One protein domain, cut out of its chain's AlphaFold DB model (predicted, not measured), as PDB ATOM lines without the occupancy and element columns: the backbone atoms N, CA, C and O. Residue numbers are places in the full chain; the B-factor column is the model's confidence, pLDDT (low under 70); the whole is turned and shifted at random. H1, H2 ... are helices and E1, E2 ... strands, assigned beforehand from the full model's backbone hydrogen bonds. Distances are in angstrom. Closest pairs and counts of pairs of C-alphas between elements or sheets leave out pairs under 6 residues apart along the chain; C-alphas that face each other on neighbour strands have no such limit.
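AT A GLANCE: This is residues 306 to 421 of the 471 residues of an uncharacterized protein of Cladophialophora bantiana CBS 173.52 (UniProt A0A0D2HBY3). Little regular structure: loops surround a short two-stranded ladder, E1 and E2, with H1 near E2, H2 near E1, and H3 at the far end from H2. The 116 printed residues include, in order, H1, E1, H2, E2, H3, E3, E4; only 39 are in these elements, class mixed. E1 and E2 are antiparallel. The whole is compact, radius of gyration of the C-alphas 14.3 A, spans 41 by 31 by 21 A.

IN THESE COORDINATES: H1, residues 308 to 315, 10.1 A, begins at C-alpha 308 (139.948, 114.178, 139.006). E1 is 356 to 359, H2 369 to 376, E2 391 to 394, H3 399 to 406, E3 409 to 412. E4, 415 to 417, ends at C-alpha 417 (137.417, 125.665, 139.279).

HOW THE PARTS SIT: N 358 and O 392 of E1 and E2 are 2.9 A apart, within hydrogen-bond range. The closest C-alphas of H1 and E2, Leu 312 and Val 394, are 6.5 A apart; of H1 and E3, Ser 313 and Val 411, 6.0 A; of E1 and H2, Tyr 357 and Ala 369, 6.9 A. E3 runs on into E4 at 72 degrees. In H1, H2 and H3 every O i to N i+4 pair is within hydrogen-bond range.

THE WHOLE: The farthest C-alphas, Thr 379 and Asn 407, are 42.3 A apart. The printed part has no cut. Links H1 to E1 and H2 to E2 are long. Residues 322 to 336 and 381 have pLDDT under 70.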
ATOM      1  N   GLY A 306     144.806 111.163 136.251       78.94
ATOM      2  CA  GLY A 306     144.494 112.572 135.998       78.94
ATOM      3  C   GLY A 306     143.009 112.881 135.782       78.94
ATOM      4  O   GLY A 306     142.678 114.019 135.444       78.94
ATOM      5  N   ASP A 307     142.121 111.910 135.997       85.00
ATOM      6  CA  ASP A 307     140.670 112.088 135.943       85.00
ATOM      7  C   ASP A 307     140.104 112.404 137.325       85.00
ATOM      8  O   ASP A 307     139.492 111.597 138.032       85.00
ATOM      9  N   ASP A 308     140.343 113.647 137.712       91.81
ATOM     10  CA  ASP A 308     139.948 114.178 139.006       91.81
ATOM     11  C   ASP A 308     138.433 114.205 139.194       91.81
ATOM     12  O   ASP A 308     137.949 114.108 140.319       91.81
ATOM     13  N   LEU A 309     137.669 114.371 138.109       93.62
ATOM     14  CA  LEU A 309     136.219 114.416 138.206       93.62
ATOM     15  C   LEU A 309     135.699 113.030 138.556       93.62
ATOM     16  O   LEU A 309     135.069 112.901 139.599       93.62
ATOM     17  N   ASN A 310     136.013 111.984 137.797       90.94
ATOM     18  CA  ASN A 310     135.543 110.653 138.176       90.94
ATOM     19  C   ASN A 310     136.162 110.173 139.500       90.94
ATOM     20  O   ASN A 310     135.483 109.500 140.277       90.94
ATOM     21  N   SER A 311     137.390 110.588 139.830       90.88
ATOM     22  CA  SER A 311     137.969 110.335 141.155       90.88
ATOM     23  C   SER A 311     137.126 110.942 142.282       90.88
ATOM     24  O   SER A 311     136.780 110.254 143.241       90.88
ATOM     25  N   LEU A 312     136.719 112.209 142.154       93.44
ATOM     26  CA  LEU A 312     135.832 112.855 143.126       93.44
ATOM     27  C   LEU A 312     134.475 112.151 143.222       93.44
ATOM     28  O   LEU A 312     133.907 112.099 144.308       93.44
ATOM     29  N   SER A 313     133.968 111.595 142.119       92.88
ATOM     30  CA  SER A 313     132.729 110.810 142.129       92.88
ATOM     31  C   SER A 313     132.890 109.566 142.998       92.88
ATOM     32  O   SER A 313     132.074 109.340 143.886       92.88
ATOM     33  N   ALA A 314     133.986 108.828 142.826       90.50
ATOM     34  CA  ALA A 314     134.303 107.667 143.649       90.50
ATOM     35  C   ALA A 314     134.493 108.037 145.133       90.50
ATOM     36  O   ALA A 314     133.898 107.406 146.003       90.50
ATOM     37  N   TRP A 315     135.232 109.115 145.429       90.81
ATOM     38  CA  TRP A 315     135.407 109.615 146.799       90.81
ATOM     39  C   TRP A 315     134.072 109.934 147.479       90.81
ATOM     40  O   TRP A 315     133.888 109.606 148.649       90.81
ATOM     41  N   THR A 316     133.112 110.518 146.754       89.38
ATOM     42  CA  THR A 316     131.781 110.804 147.312       89.38
ATOM     43  C   THR A 316     130.947 109.559 147.598       89.38
ATOM     44  O   THR A 316     129.932 109.676 148.257       89.38
ATOM     45  N   LEU A 317     131.336 108.362 147.167       89.06
ATOM     46  CA  LEU A 317     130.596 107.141 147.514       89.06
ATOM     47  C   LEU A 317     131.037 106.542 148.855       89.06
ATOM     48  O   LEU A 317     130.367 105.677 149.409       89.06
ATOM     49  N   LEU A 318     132.113 107.070 149.443       87.88
ATOM     50  CA  LEU A 318     132.527 106.771 150.812       87.88
ATOM     51  C   LEU A 318     131.775 107.682 151.782       87.88
ATOM     52  O   LEU A 318     132.331 108.657 152.294       87.88
ATOM     53  N   THR A 319     130.494 107.383 151.990       82.69
ATOM     54  CA  THR A 319     129.567 108.226 152.750       82.69
ATOM     55  C   THR A 319     129.605 107.962 154.260       82.69
ATOM     56  O   THR A 319     129.982 106.876 154.715       82.69
ATOM     57  N   PRO A 320     129.170 108.929 155.086       78.56
ATOM     58  CA  PRO A 320     128.750 108.634 156.455       78.56
ATOM     59  C   PRO A 320     127.581 107.633 156.469       78.56
ATOM     60  O   PRO A 320     126.742 107.673 155.579       78.56
ATOM     61  N   LYS A 321     127.482 106.766 157.489       72.75
ATOM     62  CA  LYS A 321     126.350 105.816 157.620       72.75
ATOM     63  C   LYS A 321     125.089 106.414 158.256       72.75
ATOM     64  O   LYS A 321     124.015 105.864 158.083       72.75
ATOM     65  N   ASP A 322     125.222 107.521 158.991       67.38
ATOM     66  CA  ASP A 322     124.125 108.185 159.711       67.38
ATOM     67  C   ASP A 322     124.378 109.710 159.786       67.38
ATOM     68  O   ASP A 322     124.789 110.229 160.830       67.38
ATOM     69  N   LEU A 323     124.189 110.455 158.686       62.62
ATOM     70  CA  LEU A 323     124.356 111.920 158.697       62.62
ATOM     71  C   LEU A 323     123.022 112.641 158.952       62.62
ATOM     72  O   LEU A 323     122.137 112.670 158.102       62.62
ATOM     73  N   GLY A 324     122.880 113.270 160.122       61.56
ATOM     74  CA  GLY A 324     121.755 114.168 160.413       61.56
ATOM     75  C   GLY A 324     121.984 115.596 159.897       61.56
ATOM     76  O   GLY A 324     123.124 116.059 159.864       61.56
ATOM     77  N   GLU A 325     120.906 116.327 159.574       60.78
ATOM     78  CA  GLU A 325     120.948 117.732 159.104       60.78
ATOM     79  C   GLU A 325     121.808 118.645 159.995       60.78
ATOM     80  O   GLU A 325     122.606 119.434 159.497       60.78
ATOM     81  N   GLU A 326     121.690 118.518 161.322       59.88
ATOM     82  CA  GLU A 326     122.429 119.344 162.292       59.88
ATOM     83  C   GLU A 326     123.929 119.001 162.380       59.88
ATOM     84  O   GLU A 326     124.702 119.760 162.963       59.88
ATOM     85  N   SER A 327     124.341 117.853 161.831       59.25
ATOM     86  CA  SER A 327     125.722 117.345 161.869       59.25
ATOM     87  C   SER A 327     126.475 117.551 160.550       59.25
ATOM     88  O   SER A 327     127.684 117.321 160.496       59.25
ATOM     89  N   ALA A 328     125.789 117.991 159.491       57.50
ATOM     90  CA  ALA A 328     126.400 118.268 158.197       57.50
ATOM     91  C   ALA A 328     127.373 119.460 158.287       57.50
ATOM     92  O   ALA A 328     127.021 120.534 158.777       57.50
ATOM     93  N   GLY A 329     128.608 119.270 157.815       54.47
ATOM     94  CA  GLY A 329     129.668 120.285 157.849       54.47
ATOM     95  C   GLY A 329     130.334 120.528 159.216       54.47
ATOM     96  O   GLY A 329     131.085 121.496 159.345       54.47
ATOM     97  N   GLY A 330     130.066 119.699 160.236       54.62
ATOM     98  CA  GLY A 330     130.740 119.731 161.548       54.62
ATOM     99  C   GLY A 330     131.819 118.645 161.719       54.62
ATOM    100  O   GLY A 330     131.968 117.781 160.866       54.62
ATOM    101  N   GLU A 331     132.567 118.654 162.835       51.09
ATOM    102  CA  GLU A 331     133.436 117.519 163.201       51.09
ATOM    103  C   GLU A 331     132.577 116.301 163.544       51.09
ATOM    104  O   GLU A 331     131.835 116.284 164.527       51.09
ATOM    105  N   THR A 332     132.675 115.273 162.720       52.81
ATOM    106  CA  THR A 332     131.754 114.148 162.751       52.81
ATOM    107  C   THR A 332     132.346 112.936 163.452       52.81
ATOM    108  O   THR A 332     133.446 112.486 163.143       52.81
ATOM    109  N   THR A 333     131.578 112.355 164.370       52.12
ATOM    110  CA  THR A 333     131.909 111.102 165.071       52.12
ATOM    111  C   THR A 333     131.223 109.879 164.445       52.12
ATOM    112  O   THR A 333     131.078 108.852 165.109       52.12
ATOM    113  N   GLY A 334     130.711 110.013 163.216       54.47
ATOM    114  CA  GLY A 334     129.934 108.981 162.525       54.47
ATOM    115  C   GLY A 334     130.779 107.765 162.141       54.47
ATOM    116  O   GLY A 334     131.980 107.885 161.908       54.47
ATOM    117  N   ARG A 335     130.147 106.587 162.083       63.84
ATOM    118  CA  ARG A 335     130.759 105.383 161.501       63.84
ATOM    119  C   ARG A 335     130.683 105.459 159.974       63.84
ATOM    120  O   ARG A 335     129.700 105.961 159.432       63.84
ATOM    121  N   GLY A 336     131.690 104.911 159.311       64.69
ATOM    122  CA  GLY A 336     131.739 104.682 157.871       64.69
ATOM    123  C   GLY A 336     132.910 103.752 157.542       64.69
ATOM    124  O   GLY A 336     133.575 103.263 158.462       64.69
ATOM    125  N   ASP A 337     133.129 103.503 156.253       72.19
ATOM    126  CA  ASP A 337     134.051 102.462 155.772       72.19
ATOM    127  C   ASP A 337     135.402 103.002 155.270       72.19
ATOM    128  O   ASP A 337     136.271 102.254 154.833       72.19
ATOM    129  N   CYS A 338     135.624 104.309 155.387       72.56
ATOM    130  CA  CYS A 338     136.872 104.959 155.004       72.56
ATOM    131  C   CYS A 338     137.782 105.041 156.234       72.56
ATOM    132  O   CYS A 338     137.667 105.977 157.011       72.56
ATOM    133  N   LEU A 339     138.636 104.043 156.474       76.06
ATOM    134  CA  LEU A 339     139.488 103.962 157.673       76.06
ATOM    135  C   LEU A 339     140.840 104.680 157.496       76.06
ATOM    136  O   LEU A 339     141.890 104.089 157.744       76.06
ATOM    137  N   PHE A 340     140.824 105.953 157.093       83.19
ATOM    138  CA  PHE A 340     142.054 106.728 156.884       83.19
ATOM    139  C   PHE A 340     142.464 107.559 158.098       83.19
ATOM    140  O   PHE A 340     141.658 107.976 158.937       83.19
ATOM    141  N   SER A 341     143.755 107.861 158.170       86.56
ATOM    142  CA  SER A 341     144.314 108.816 159.119       86.56
ATOM    143  C   SER A 341     145.209 109.796 158.396       86.56
ATOM    144  O   SER A 341     145.900 109.414 157.470       86.56
ATOM    145  N   CYS A 342     145.226 111.048 158.842       90.88
ATOM    146  CA  CYS A 342     146.068 112.066 158.227       90.88
ATOM    147  C   CYS A 342     147.550 111.703 158.375       90.88
ATOM    148  O   CYS A 342     148.079 111.693 159.496       90.88
ATOM    149  N   ASP A 343     148.233 111.515 157.246       86.38
ATOM    150  CA  ASP A 343     149.645 111.108 157.186       86.38
ATOM    151  C   ASP A 343     150.595 112.154 157.763       86.38
ATOM    152  O   ASP A 343     151.742 111.881 158.113       86.38
ATOM    153  N   GLY A 344     150.110 113.384 157.945       86.31
ATOM    154  CA  GLY A 344     150.832 114.426 158.665       86.31
ATOM    155  C   GLY A 344     150.951 114.174 160.175       86.31
ATOM    156  O   GLY A 344     151.536 115.007 160.874       86.31
ATOM    157  N   SER A 345     150.390 113.072 160.690       81.94
ATOM    158  CA  SER A 345     150.380 112.680 162.108       81.94
ATOM    159  C   SER A 345     149.778 113.729 163.047       81.94
ATOM    160  O   SER A 345     150.173 113.847 164.206       81.94
ATOM    161  N   CYS A 346     148.795 114.501 162.579       85.62
ATOM    162  CA  CYS A 346     148.062 115.443 163.434       85.62
ATOM    163  C   CYS A 346     147.008 114.770 164.330       85.62
ATOM    164  O   CYS A 346     146.438 115.433 165.193       85.62
ATOM    165  N   GLY A 347     146.734 113.478 164.120       86.06
ATOM    166  CA  GLY A 347     145.713 112.718 164.842       86.06
ATOM    167  C   GLY A 347     144.315 112.769 164.219       86.06
ATOM    168  O   GLY A 347     143.425 112.076 164.712       86.06
ATOM    169  N   ARG A 348     144.109 113.532 163.133       89.25
ATOM    170  CA  ARG A 348     142.867 113.484 162.347       89.25
ATOM    171  C   ARG A 348     142.683 112.076 161.780       89.25
ATOM    172  O   ARG A 348     143.612 111.508 161.206       89.25
ATOM    173  N   ARG A 349     141.478 111.541 161.945       88.88
ATOM    174  CA  ARG A 349     141.017 110.294 161.335       88.88
ATOM    175  C   ARG A 349     139.758 110.580 160.542       88.88
ATOM    176  O   ARG A 349     138.939 111.391 160.977       88.88
ATOM    177  N   TRP A 350     139.625 109.906 159.418       88.12
ATOM    178  CA  TRP A 350     138.413 109.875 158.625       88.12
ATOM    179  C   TRP A 350     137.747 108.518 158.834       88.12
ATOM    180  O   TRP A 350     138.424 107.527 159.095       88.12
ATOM    181  N   TYR A 351     136.416 108.518 158.815       84.94
ATOM    182  CA  TYR A 351     135.587 107.307 158.761       84.94
ATOM    183  C   TYR A 351     134.766 107.265 157.468       84.94
ATOM    184  O   TYR A 351     134.145 106.267 157.143       84.94
ATOM    185  N   TYR A 352     134.767 108.356 156.713       86.50
ATOM    186  CA  TYR A 352     134.171 108.545 155.396       86.50
ATOM    187  C   TYR A 352     134.936 109.697 154.733       86.50
ATOM    188  O   TYR A 352     135.688 110.406 155.413       86.50
ATOM    189  N   ALA A 353     134.799 109.877 153.424       89.50
ATOM    190  CA  ALA A 353     135.578 110.882 152.710       89.50
ATOM    191  C   ALA A 353     135.051 112.293 153.024       89.50
ATOM    192  O   ALA A 353     133.966 112.652 152.581       89.50
ATOM    193  N   ASP A 354     135.775 113.071 153.836       89.12
ATOM    194  CA  ASP A 354     135.304 114.366 154.348       89.12
ATOM    195  C   ASP A 354     136.447 115.362 154.566       89.12
ATOM    196  O   ASP A 354     137.283 115.184 155.457       89.12
ATOM    197  N   ASP A 355     136.453 116.428 153.761       91.19
ATOM    198  CA  ASP A 355     137.462 117.501 153.781       91.19
ATOM    199  C   ASP A 355     138.900 116.978 153.858       91.19
ATOM    200  O   ASP A 355     139.666 117.269 154.784       91.19
ATOM    201  N   MET A 356     139.252 116.150 152.884       93.44
ATOM    202  CA  MET A 356     140.565 115.526 152.797       93.44
ATOM    203  C   MET A 356     141.269 115.947 151.515       93.44
ATOM    204  O   MET A 356     140.648 116.195 150.481       93.44
ATOM    205  N   TYR A 357     142.586 116.061 151.593       95.31
ATOM    206  CA  TYR A 357     143.435 116.391 150.464       95.31
ATOM    207  C   TYR A 357     144.251 115.157 150.141       95.31
ATOM    208  O   TYR A 357     145.100 114.765 150.934       95.31
ATOM    209  N   VAL A 358     144.009 114.570 148.976       92.56
ATOM    210  CA  VAL A 358     144.684 113.348 148.537       92.56
ATOM    211  C   VAL A 358     145.781 113.724 147.545       92.56
ATOM    212  O   VAL A 358     145.569 114.541 146.640       92.56
ATOM    213  N   CYS A 359     146.986 113.199 147.744       88.00
ATOM    214  CA  CYS A 359     148.111 113.491 146.867       88.00
ATOM    215  C   CYS A 359     147.919 112.810 145.513       88.00
ATOM    216  O   CYS A 359     147.818 111.593 145.425       88.00
ATOM    217  N   LYS A 360     148.002 113.571 144.421       83.31
ATOM    218  CA  LYS A 360     147.839 113.001 143.073       83.31
ATOM    219  C   LYS A 360     149.033 112.167 142.602       83.31
ATOM    220  O   LYS A 360     148.950 111.503 141.573       83.31
ATOM    221  N   MET A 361     150.148 112.219 143.330       76.25
ATOM    222  CA  MET A 361     151.424 111.609 142.938       76.25
ATOM    223  C   MET A 361     151.904 110.511 143.889       76.25
ATOM    224  O   MET A 361     152.590 109.593 143.450       76.25
ATOM    225  N   CYS A 362     151.608 110.636 145.184       74.94
ATOM    226  CA  CYS A 362     151.995 109.656 146.194       74.94
ATOM    227  C   CYS A 362     150.792 108.748 146.477       74.94
ATOM    228  O   CYS A 362     149.703 109.289 146.655       74.94
ATOM    229  N   PRO A 363     150.970 107.421 146.518       71.38
ATOM    230  CA  PRO A 363     149.912 106.482 146.856       71.38
ATOM    231  C   PRO A 363     149.653 106.545 148.356       71.38
ATOM    232  O   PRO A 363     150.622 106.653 149.108       71.38
ATOM    233  N   ASP A 364     148.392 106.418 148.776       75.62
ATOM    234  CA  ASP A 364     148.042 106.361 150.206       75.62
ATOM    235  C   ASP A 364     148.572 107.583 150.975       75.62
ATOM    236  O   ASP A 364     149.255 107.458 151.989       75.62
ATOM    237  N   VAL A 365     148.389 108.783 150.412       83.75
ATOM    238  CA  VAL A 365     148.779 110.018 151.100       83.75
ATOM    239  C   VAL A 365     147.616 110.988 151.139       83.75
ATOM    240  O   VAL A 365     147.339 111.710 150.171       83.75
ATOM    241  N   GLU A 366     147.022 111.086 152.320       91.38
ATOM    242  CA  GLU A 366     145.910 111.956 152.645       91.38
ATOM    243  C   GLU A 366     146.281 112.922 153.775       91.38
ATOM    244  O   GLU A 366     146.720 112.566 154.871       91.38
ATOM    245  N   LEU A 367     146.060 114.210 153.526       94.88
ATOM    246  CA  LEU A 367     146.293 115.270 154.492       94.88
ATOM    247  C   LEU A 367     145.014 116.035 154.794       94.88
ATOM    248  O   LEU A 367     144.190 116.291 153.920       94.88
ATOM    249  N   ASP A 368     144.883 116.475 156.042       95.69
ATOM    250  CA  ASP A 368     143.984 117.582 156.342       95.69
ATOM    251  C   ASP A 368     144.574 118.905 155.820       95.69
ATOM    252  O   ASP A 368     145.763 119.008 155.486       95.69
ATOM    253  N   ALA A 369     143.750 119.953 155.786       95.19
ATOM    254  CA  ALA A 369     144.171 121.270 155.312       95.19
ATOM    255  C   ALA A 369     145.398 121.824 156.068       95.19
ATOM    256  O   ALA A 369     146.266 122.465 155.471       95.19
ATOM    257  N   GLY A 370     145.496 121.580 157.379       96.00
ATOM    258  CA  GLY A 370     146.576 122.100 158.217       96.00
ATOM    259  C   GLY A 370     147.910 121.391 157.976       96.00
ATOM    260  O   GLY A 370     148.965 122.028 157.938       96.00
ATOM    261  N   CYS A 371     147.887 120.075 157.790       95.56
ATOM    262  CA  CYS A 371     149.045 119.274 157.425       95.56
ATOM    263  C   CYS A 371     149.478 119.547 155.990       95.56
ATOM    264  O   CYS A 371     150.682 119.677 155.759       95.56
ATOM    265  N   LEU A 372     148.538 119.743 155.060       95.69
ATOM    266  CA  LEU A 372     148.862 120.194 153.710       95.69
ATOM    267  C   LEU A 372     149.528 121.576 153.734       95.69
ATOM    268  O   LEU A 372     150.548 121.783 153.077       95.69
ATOM    269  N   GLU A 373     149.022 122.519 154.531       95.94
ATOM    270  CA  GLU A 373     149.638 123.841 154.670       95.94
ATOM    271  C   GLU A 373     151.060 123.747 155.248       95.94
ATOM    272  O   GLU A 373     151.990 124.376 154.729       95.94
ATOM    273  N   LYS A 374     151.258 122.931 156.293       92.31
ATOM    274  CA  LYS A 374     152.593 122.653 156.851       92.31
ATOM    275  C   LYS A 374     153.511 122.039 155.802       92.31
ATOM    276  O   LYS A 374     154.665 122.457 155.707       92.31
ATOM    277  N   LEU A 375     153.012 121.090 155.007       89.94
ATOM    278  CA  LEU A 375     153.776 120.487 153.924       89.94
ATOM    279  C   LEU A 375     154.197 121.568 152.933       89.94
ATOM    280  O   LEU A 375     155.390 121.753 152.728       89.94
ATOM    281  N   LYS A 376     153.252 122.345 152.393       89.44
ATOM    282  CA  LYS A 376     153.512 123.402 151.399       89.44
ATOM    283  C   LYS A 376     154.482 124.477 151.907       89.44
ATOM    284  O   LYS A 376     155.246 125.024 151.116       89.44
ATOM    285  N   LYS A 377     154.508 124.748 153.218       89.44
ATOM    286  CA  LYS A 377     155.484 125.648 153.867       89.44
ATOM    287  C   LYS A 377     156.833 124.993 154.182       89.44
ATOM    288  O   LYS A 377     157.756 125.693 154.594       89.44
ATOM    289  N   GLY A 378     156.962 123.679 154.010       79.44
ATOM    290  CA  GLY A 378     158.155 122.913 154.372       79.44
ATOM    291  C   GLY A 378     158.354 122.761 155.881       79.44
ATOM    292  O   GLY A 378     159.480 122.556 156.321       79.44
ATOM    293  N   THR A 379     157.286 122.895 156.670       82.38
ATOM    294  CA  THR A 379     157.293 122.789 158.139       82.38
ATOM    295  C   THR A 379     156.604 121.520 158.644       82.38
ATOM    296  O   THR A 379     156.358 121.393 159.842       82.38
ATOM    297  N   LEU A 380     156.210 120.609 157.749       81.81
ATOM    298  CA  LEU A 380     155.741 119.286 158.142       81.81
ATOM    299  C   LEU A 380     156.956 118.440 158.536       81.81
ATOM    300  O   LEU A 380     157.871 118.268 157.738       81.81
ATOM    301  N   ASN A 381     156.953 117.898 159.752       69.06
ATOM    302  CA  ASN A 381     158.064 117.102 160.293       69.06
ATOM    303  C   ASN A 381     158.091 115.655 159.761       69.06
ATOM    304  O   ASN A 381     158.635 114.771 160.414       69.06
ATOM    305  N   ARG A 382     157.476 115.407 158.601       70.44
ATOM    306  CA  ARG A 382     157.387 114.104 157.934       70.44
ATOM    307  C   ARG A 382     157.627 114.271 156.439       70.44
ATOM    308  O   ARG A 382     157.261 115.298 155.865       70.44
ATOM    309  N   TYR A 383     158.208 113.252 155.812       72.38
ATOM    310  CA  TYR A 383     158.382 113.193 154.362       72.38
ATOM    311  C   TYR A 383     157.551 112.080 153.752       72.38
ATOM    312  O   TYR A 383     158.050 111.049 153.337       72.38
ATOM    313  N   ILE A 384     156.263 112.365 153.717       73.56
ATOM    314  CA  ILE A 384     155.216 111.552 153.096       73.56
ATOM    315  C   ILE A 384     154.925 112.034 151.665       73.56
ATOM    316  O   ILE A 384     154.339 111.344 150.844       73.56
ATOM    317  N   CYS A 385     155.309 113.276 151.348       77.31
ATOM    318  CA  CYS A 385     155.004 113.931 150.084       77.31
ATOM    319  C   CYS A 385     155.921 115.141 149.859       77.31
ATOM    320  O   CYS A 385     156.707 115.532 150.730       77.31
ATOM    321  N   ASP A 386     155.801 115.765 148.691       75.75
ATOM    322  CA  ASP A 386     156.506 116.980 148.332       75.75
ATOM    323  C   ASP A 386     155.582 118.199 148.186       75.75
ATOM    324  O   ASP A 386     154.425 118.123 147.776       75.75
ATOM    325  N   VAL A 387     156.146 119.371 148.478       82.12
ATOM    326  CA  VAL A 387     155.504 120.679 148.331       82.12
ATOM    327  C   VAL A 387     155.078 120.975 146.892       82.12
ATOM    328  O   VAL A 387     154.136 121.742 146.692       82.12
ATOM    329  N   SER A 388     155.743 120.391 145.894       78.06
ATOM    330  CA  SER A 388     155.441 120.592 144.476       78.06
ATOM    331  C   SER A 388     154.335 119.688 143.942       78.06
ATOM    332  O   SER A 388     153.903 119.914 142.818       78.06
ATOM    333  N   HIS A 389     153.894 118.668 144.686       83.06
ATOM    334  CA  HIS A 389     152.837 117.776 144.209       83.06
ATOM    335  C   HIS A 389     151.484 118.486 144.183       83.06
ATOM    336  O   HIS A 389     151.201 119.330 145.044       83.06
ATOM    337  N   ASP A 390     150.664 118.122 143.203       88.44
ATOM    338  CA  ASP A 390     149.269 118.538 143.113       88.44
ATOM    339  C   ASP A 390     148.395 117.661 144.013       88.44
ATOM    340  O   ASP A 390     148.733 116.515 144.321       88.44
ATOM    341  N   TRP A 391     147.281 118.231 144.462       92.25
ATOM    342  CA  TRP A 391     146.397 117.632 145.457       92.25
ATOM    343  C   TRP A 391     144.963 117.690 144.967       92.25
ATOM    344  O   TRP A 391     144.515 118.736 144.495       92.25
ATOM    345  N   LEU A 392     144.254 116.577 145.116       94.38
ATOM    346  CA  LEU A 392     142.818 116.523 144.929       94.38
ATOM    347  C   LEU A 392     142.143 116.910 146.247       94.38
ATOM    348  O   LEU A 392     142.376 116.267 147.269       94.38
ATOM    349  N   HIS A 393     141.328 117.967 146.241       95.19
ATOM    350  CA  HIS A 393     140.508 118.319 147.402       95.19
ATOM    351  C   HIS A 393     139.185 117.563 147.336       95.19
ATOM    352  O   HIS A 393     138.327 117.878 146.511       95.19
ATOM    353  N   VAL A 394     139.014 116.595 148.228       93.50
ATOM    354  CA  VAL A 394     137.733 115.938 148.467       93.50
ATOM    355  C   VAL A 394     136.920 116.820 149.421       93.50
ATOM    356  O   VAL A 394     137.352 117.047 150.557       93.50
ATOM    357  N   PRO A 395     135.776 117.369 148.980       89.25
ATOM    358  CA  PRO A 395     135.025 118.347 149.760       89.25
ATOM    359  C   PRO A 395     134.341 117.721 150.981       89.25
ATOM    360  O   PRO A 395     134.105 116.517 151.032       89.25
ATOM    361  N   SER A 396     133.979 118.556 151.958       87.69
ATOM    362  CA  SER A 396     133.129 118.131 153.075       87.69
ATOM    363  C   SER A 396     131.725 117.743 152.618       87.69
ATOM    364  O   SER A 396     131.197 118.290 151.642       87.69
ATOM    365  N   TRP A 397     131.070 116.894 153.406       82.44
ATOM    366  CA  TRP A 397     129.667 116.549 153.186       82.44
ATOM    367  C   TRP A 397     128.706 117.689 153.543       82.44
ATOM    368  O   TRP A 397     128.736 118.240 154.647       82.44
ATOM    369  N   SER A 398     127.787 117.990 152.622       78.75
ATOM    370  CA  SER A 398     126.530 118.681 152.922       78.75
ATOM    371  C   SER A 398     125.402 117.657 153.069       78.75
ATOM    372  O   SER A 398     125.479 116.561 152.509       78.75
ATOM    373  N   TYR A 399     124.339 118.015 153.795       73.19
ATOM    374  CA  TYR A 399     123.172 117.140 153.933       73.19
ATOM    375  C   TYR A 399     122.515 116.842 152.577       73.19
ATOM    376  O   TYR A 399     122.189 115.696 152.292       73.19
ATOM    377  N   ASP A 400     122.407 117.848 151.705       73.31
ATOM    378  CA  ASP A 400     121.834 117.681 150.365       73.31
ATOM    379  C   ASP A 400     122.641 116.686 149.513       73.31
ATOM    380  O   ASP A 400     122.061 115.814 148.868       73.31
ATOM    381  N   ASN A 401     123.979 116.762 149.549       75.62
ATOM    382  CA  ASN A 401     124.832 115.810 148.832       75.62
ATOM    383  C   ASN A 401     124.690 114.400 149.410       75.62
ATOM    384  O   ASN A 401     124.615 113.437 148.653       75.62
ATOM    385  N   TYR A 402     124.640 114.281 150.739       77.81
ATOM    386  CA  TYR A 402     124.445 113.002 151.416       77.81
ATOM    387  C   TYR A 402     123.136 112.334 150.992       77.81
ATOM    388  O   TYR A 402     123.150 111.179 150.580       77.81
ATOM    389  N   MET A 403     122.025 113.075 151.015       73.88
ATOM    390  CA  MET A 403     120.712 112.543 150.648       73.88
ATOM    391  C   MET A 403     120.649 112.076 149.191       73.88
ATOM    392  O   MET A 403     119.957 111.109 148.885       73.88
ATOM    393  N   GLU A 404     121.342 112.738 148.267       76.75
ATOM    394  CA  GLU A 404     121.377 112.281 146.876       76.75
ATOM    395  C   GLU A 404     122.221 111.012 146.696       76.75
ATOM    396  O   GLU A 404     121.829 110.139 145.918       76.75
ATOM    397  N   VAL A 405     123.330 110.871 147.431       78.38
ATOM    398  CA  VAL A 405     124.143 109.644 147.392       78.38
ATOM    399  C   VAL A 405     123.442 108.471 148.076       78.38
ATOM    400  O   VAL A 405     123.430 107.376 147.521       78.38
ATOM    401  N   ASP A 406     122.755 108.710 149.196       76.75
ATOM    402  CA  ASP A 406     121.897 107.722 149.877       76.75
ATOM    403  C   ASP A 406     120.791 107.176 148.948       76.75
ATOM    404  O   ASP A 406     120.370 106.027 149.050       76.75
ATOM    405  N   ASN A 407     120.380 107.964 147.949       78.19
ATOM    406  CA  ASN A 407     119.456 107.542 146.894       78.19
ATOM    407  C   ASN A 407     120.133 106.807 145.712       78.19
ATOM    408  O   ASN A 407     119.530 106.685 144.641       78.19
ATOM    409  N   GLY A 408     121.371 106.328 145.873       83.81
ATOM    410  CA  GLY A 408     122.092 105.526 144.877       83.81
ATOM    411  C   GLY A 408     122.563 106.318 143.655       83.81
ATOM    412  O   GLY A 408     122.632 105.776 142.545       83.81
ATOM    413  N   LYS A 409     122.848 107.613 143.825       90.00
ATOM    414  CA  LYS A 409     123.311 108.494 142.746       90.00
ATOM    415  C   LYS A 409     124.662 109.113 143.056       90.00
ATOM    416  O   LYS A 409     125.055 109.262 144.202       90.00
ATOM    417  N   VAL A 410     125.343 109.558 142.011       91.75
ATOM    418  CA  VAL A 410     126.625 110.248 142.104       91.75
ATOM    419  C   VAL A 410     126.675 111.386 141.093       91.75
ATOM    420  O   VAL A 410     126.077 111.310 140.018       91.75
ATOM    421  N   VAL A 411     127.362 112.474 141.437       91.69
ATOM    422  CA  VAL A 411     127.613 113.563 140.486       91.69
ATOM    423  C   VAL A 411     128.650 113.069 139.472       91.69
ATOM    424  O   VAL A 411     129.672 112.522 139.878       91.69
ATOM    425  N   VAL A 412     128.479 113.329 138.180       91.88
ATOM    426  CA  VAL A 412     129.452 113.014 137.115       91.88
ATOM    427  C   VAL A 412     129.719 114.246 136.251       91.88
ATOM    428  O   VAL A 412     128.838 115.085 136.054       91.88
ATOM    429  N   GLY A 413     130.951 114.378 135.754       90.75
ATOM    430  CA  GLY A 413     131.379 115.508 134.929       90.75
ATOM    431  C   GLY A 413     131.438 116.839 135.692       90.75
ATOM    432  O   GLY A 413     131.674 116.880 136.900       90.75
ATOM    433  N   GLY A 414     131.232 117.940 134.965       91.81
ATOM    434  CA  GLY A 414     131.433 119.303 135.461       91.81
ATOM    435  C   GLY A 414     132.817 119.846 135.109       91.81
ATOM    436  O   GLY A 414     133.466 119.366 134.184       91.81
ATOM    437  N   GLU A 415     133.257 120.869 135.835       93.81
ATOM    438  CA  GLU A 415     134.572 121.486 135.653       93.81
ATOM    439  C   GLU A 415     135.253 121.698 137.007       93.81
ATOM    440  O   GLU A 415     134.593 121.988 138.006       93.81
ATOM    441  N   LEU A 416     136.581 121.584 137.045       90.69
ATOM    442  CA  LEU A 416     137.362 121.987 138.210       90.69
ATOM    443  C   LEU A 416     137.680 123.481 138.142       90.69
ATOM    444  O   LEU A 416     138.453 123.930 137.296       90.69
ATOM    445  N   VAL A 417     137.123 124.244 139.080       90.31
ATOM    446  CA  VAL A 417     137.417 125.665 139.279       90.31
ATOM    447  C   VAL A 417     138.039 125.825 140.659       90.31
ATOM    448  O   VAL A 417     137.431 125.455 141.663       90.31
ATOM    449  N   ASP A 418     139.272 126.332 140.715       85.25
ATOM    450  CA  ASP A 418     140.052 126.478 141.954       85.25
ATOM    451  C   ASP A 418     140.130 125.180 142.789       85.25
ATOM    452  O   ASP A 418     140.040 125.196 144.017       85.25
ATOM    453  N   GLY A 419     140.272 124.036 142.108       81.94
ATOM    454  CA  GLY A 419     140.374 122.715 142.738       81.94
ATOM    455  C   GLY A 419     139.049 122.138 143.241       81.94
ATOM    456  O   GLY A 419     139.055 121.101 143.894       81.94
ATOM    457  N   ARG A 420     137.914 122.783 142.942       86.19
ATOM    458  CA  ARG A 420     136.576 122.317 143.325       86.19
ATOM    459  C   ARG A 420     135.733 122.024 142.101       86.19
ATOM    460  O   ARG A 420     135.752 122.783 141.133       86.19
ATOM    461  N   ARG A 421     134.939 120.957 142.173       90.12
ATOM    462  CA  ARG A 421     133.953 120.658 141.137       90.12
ATOM    463  C   ARG A 421     132.856 121.722 141.126       90.12
ATOM    464  O   ARG A 421     132.240 122.005 142.153       90.12
TER     465      ARG A 421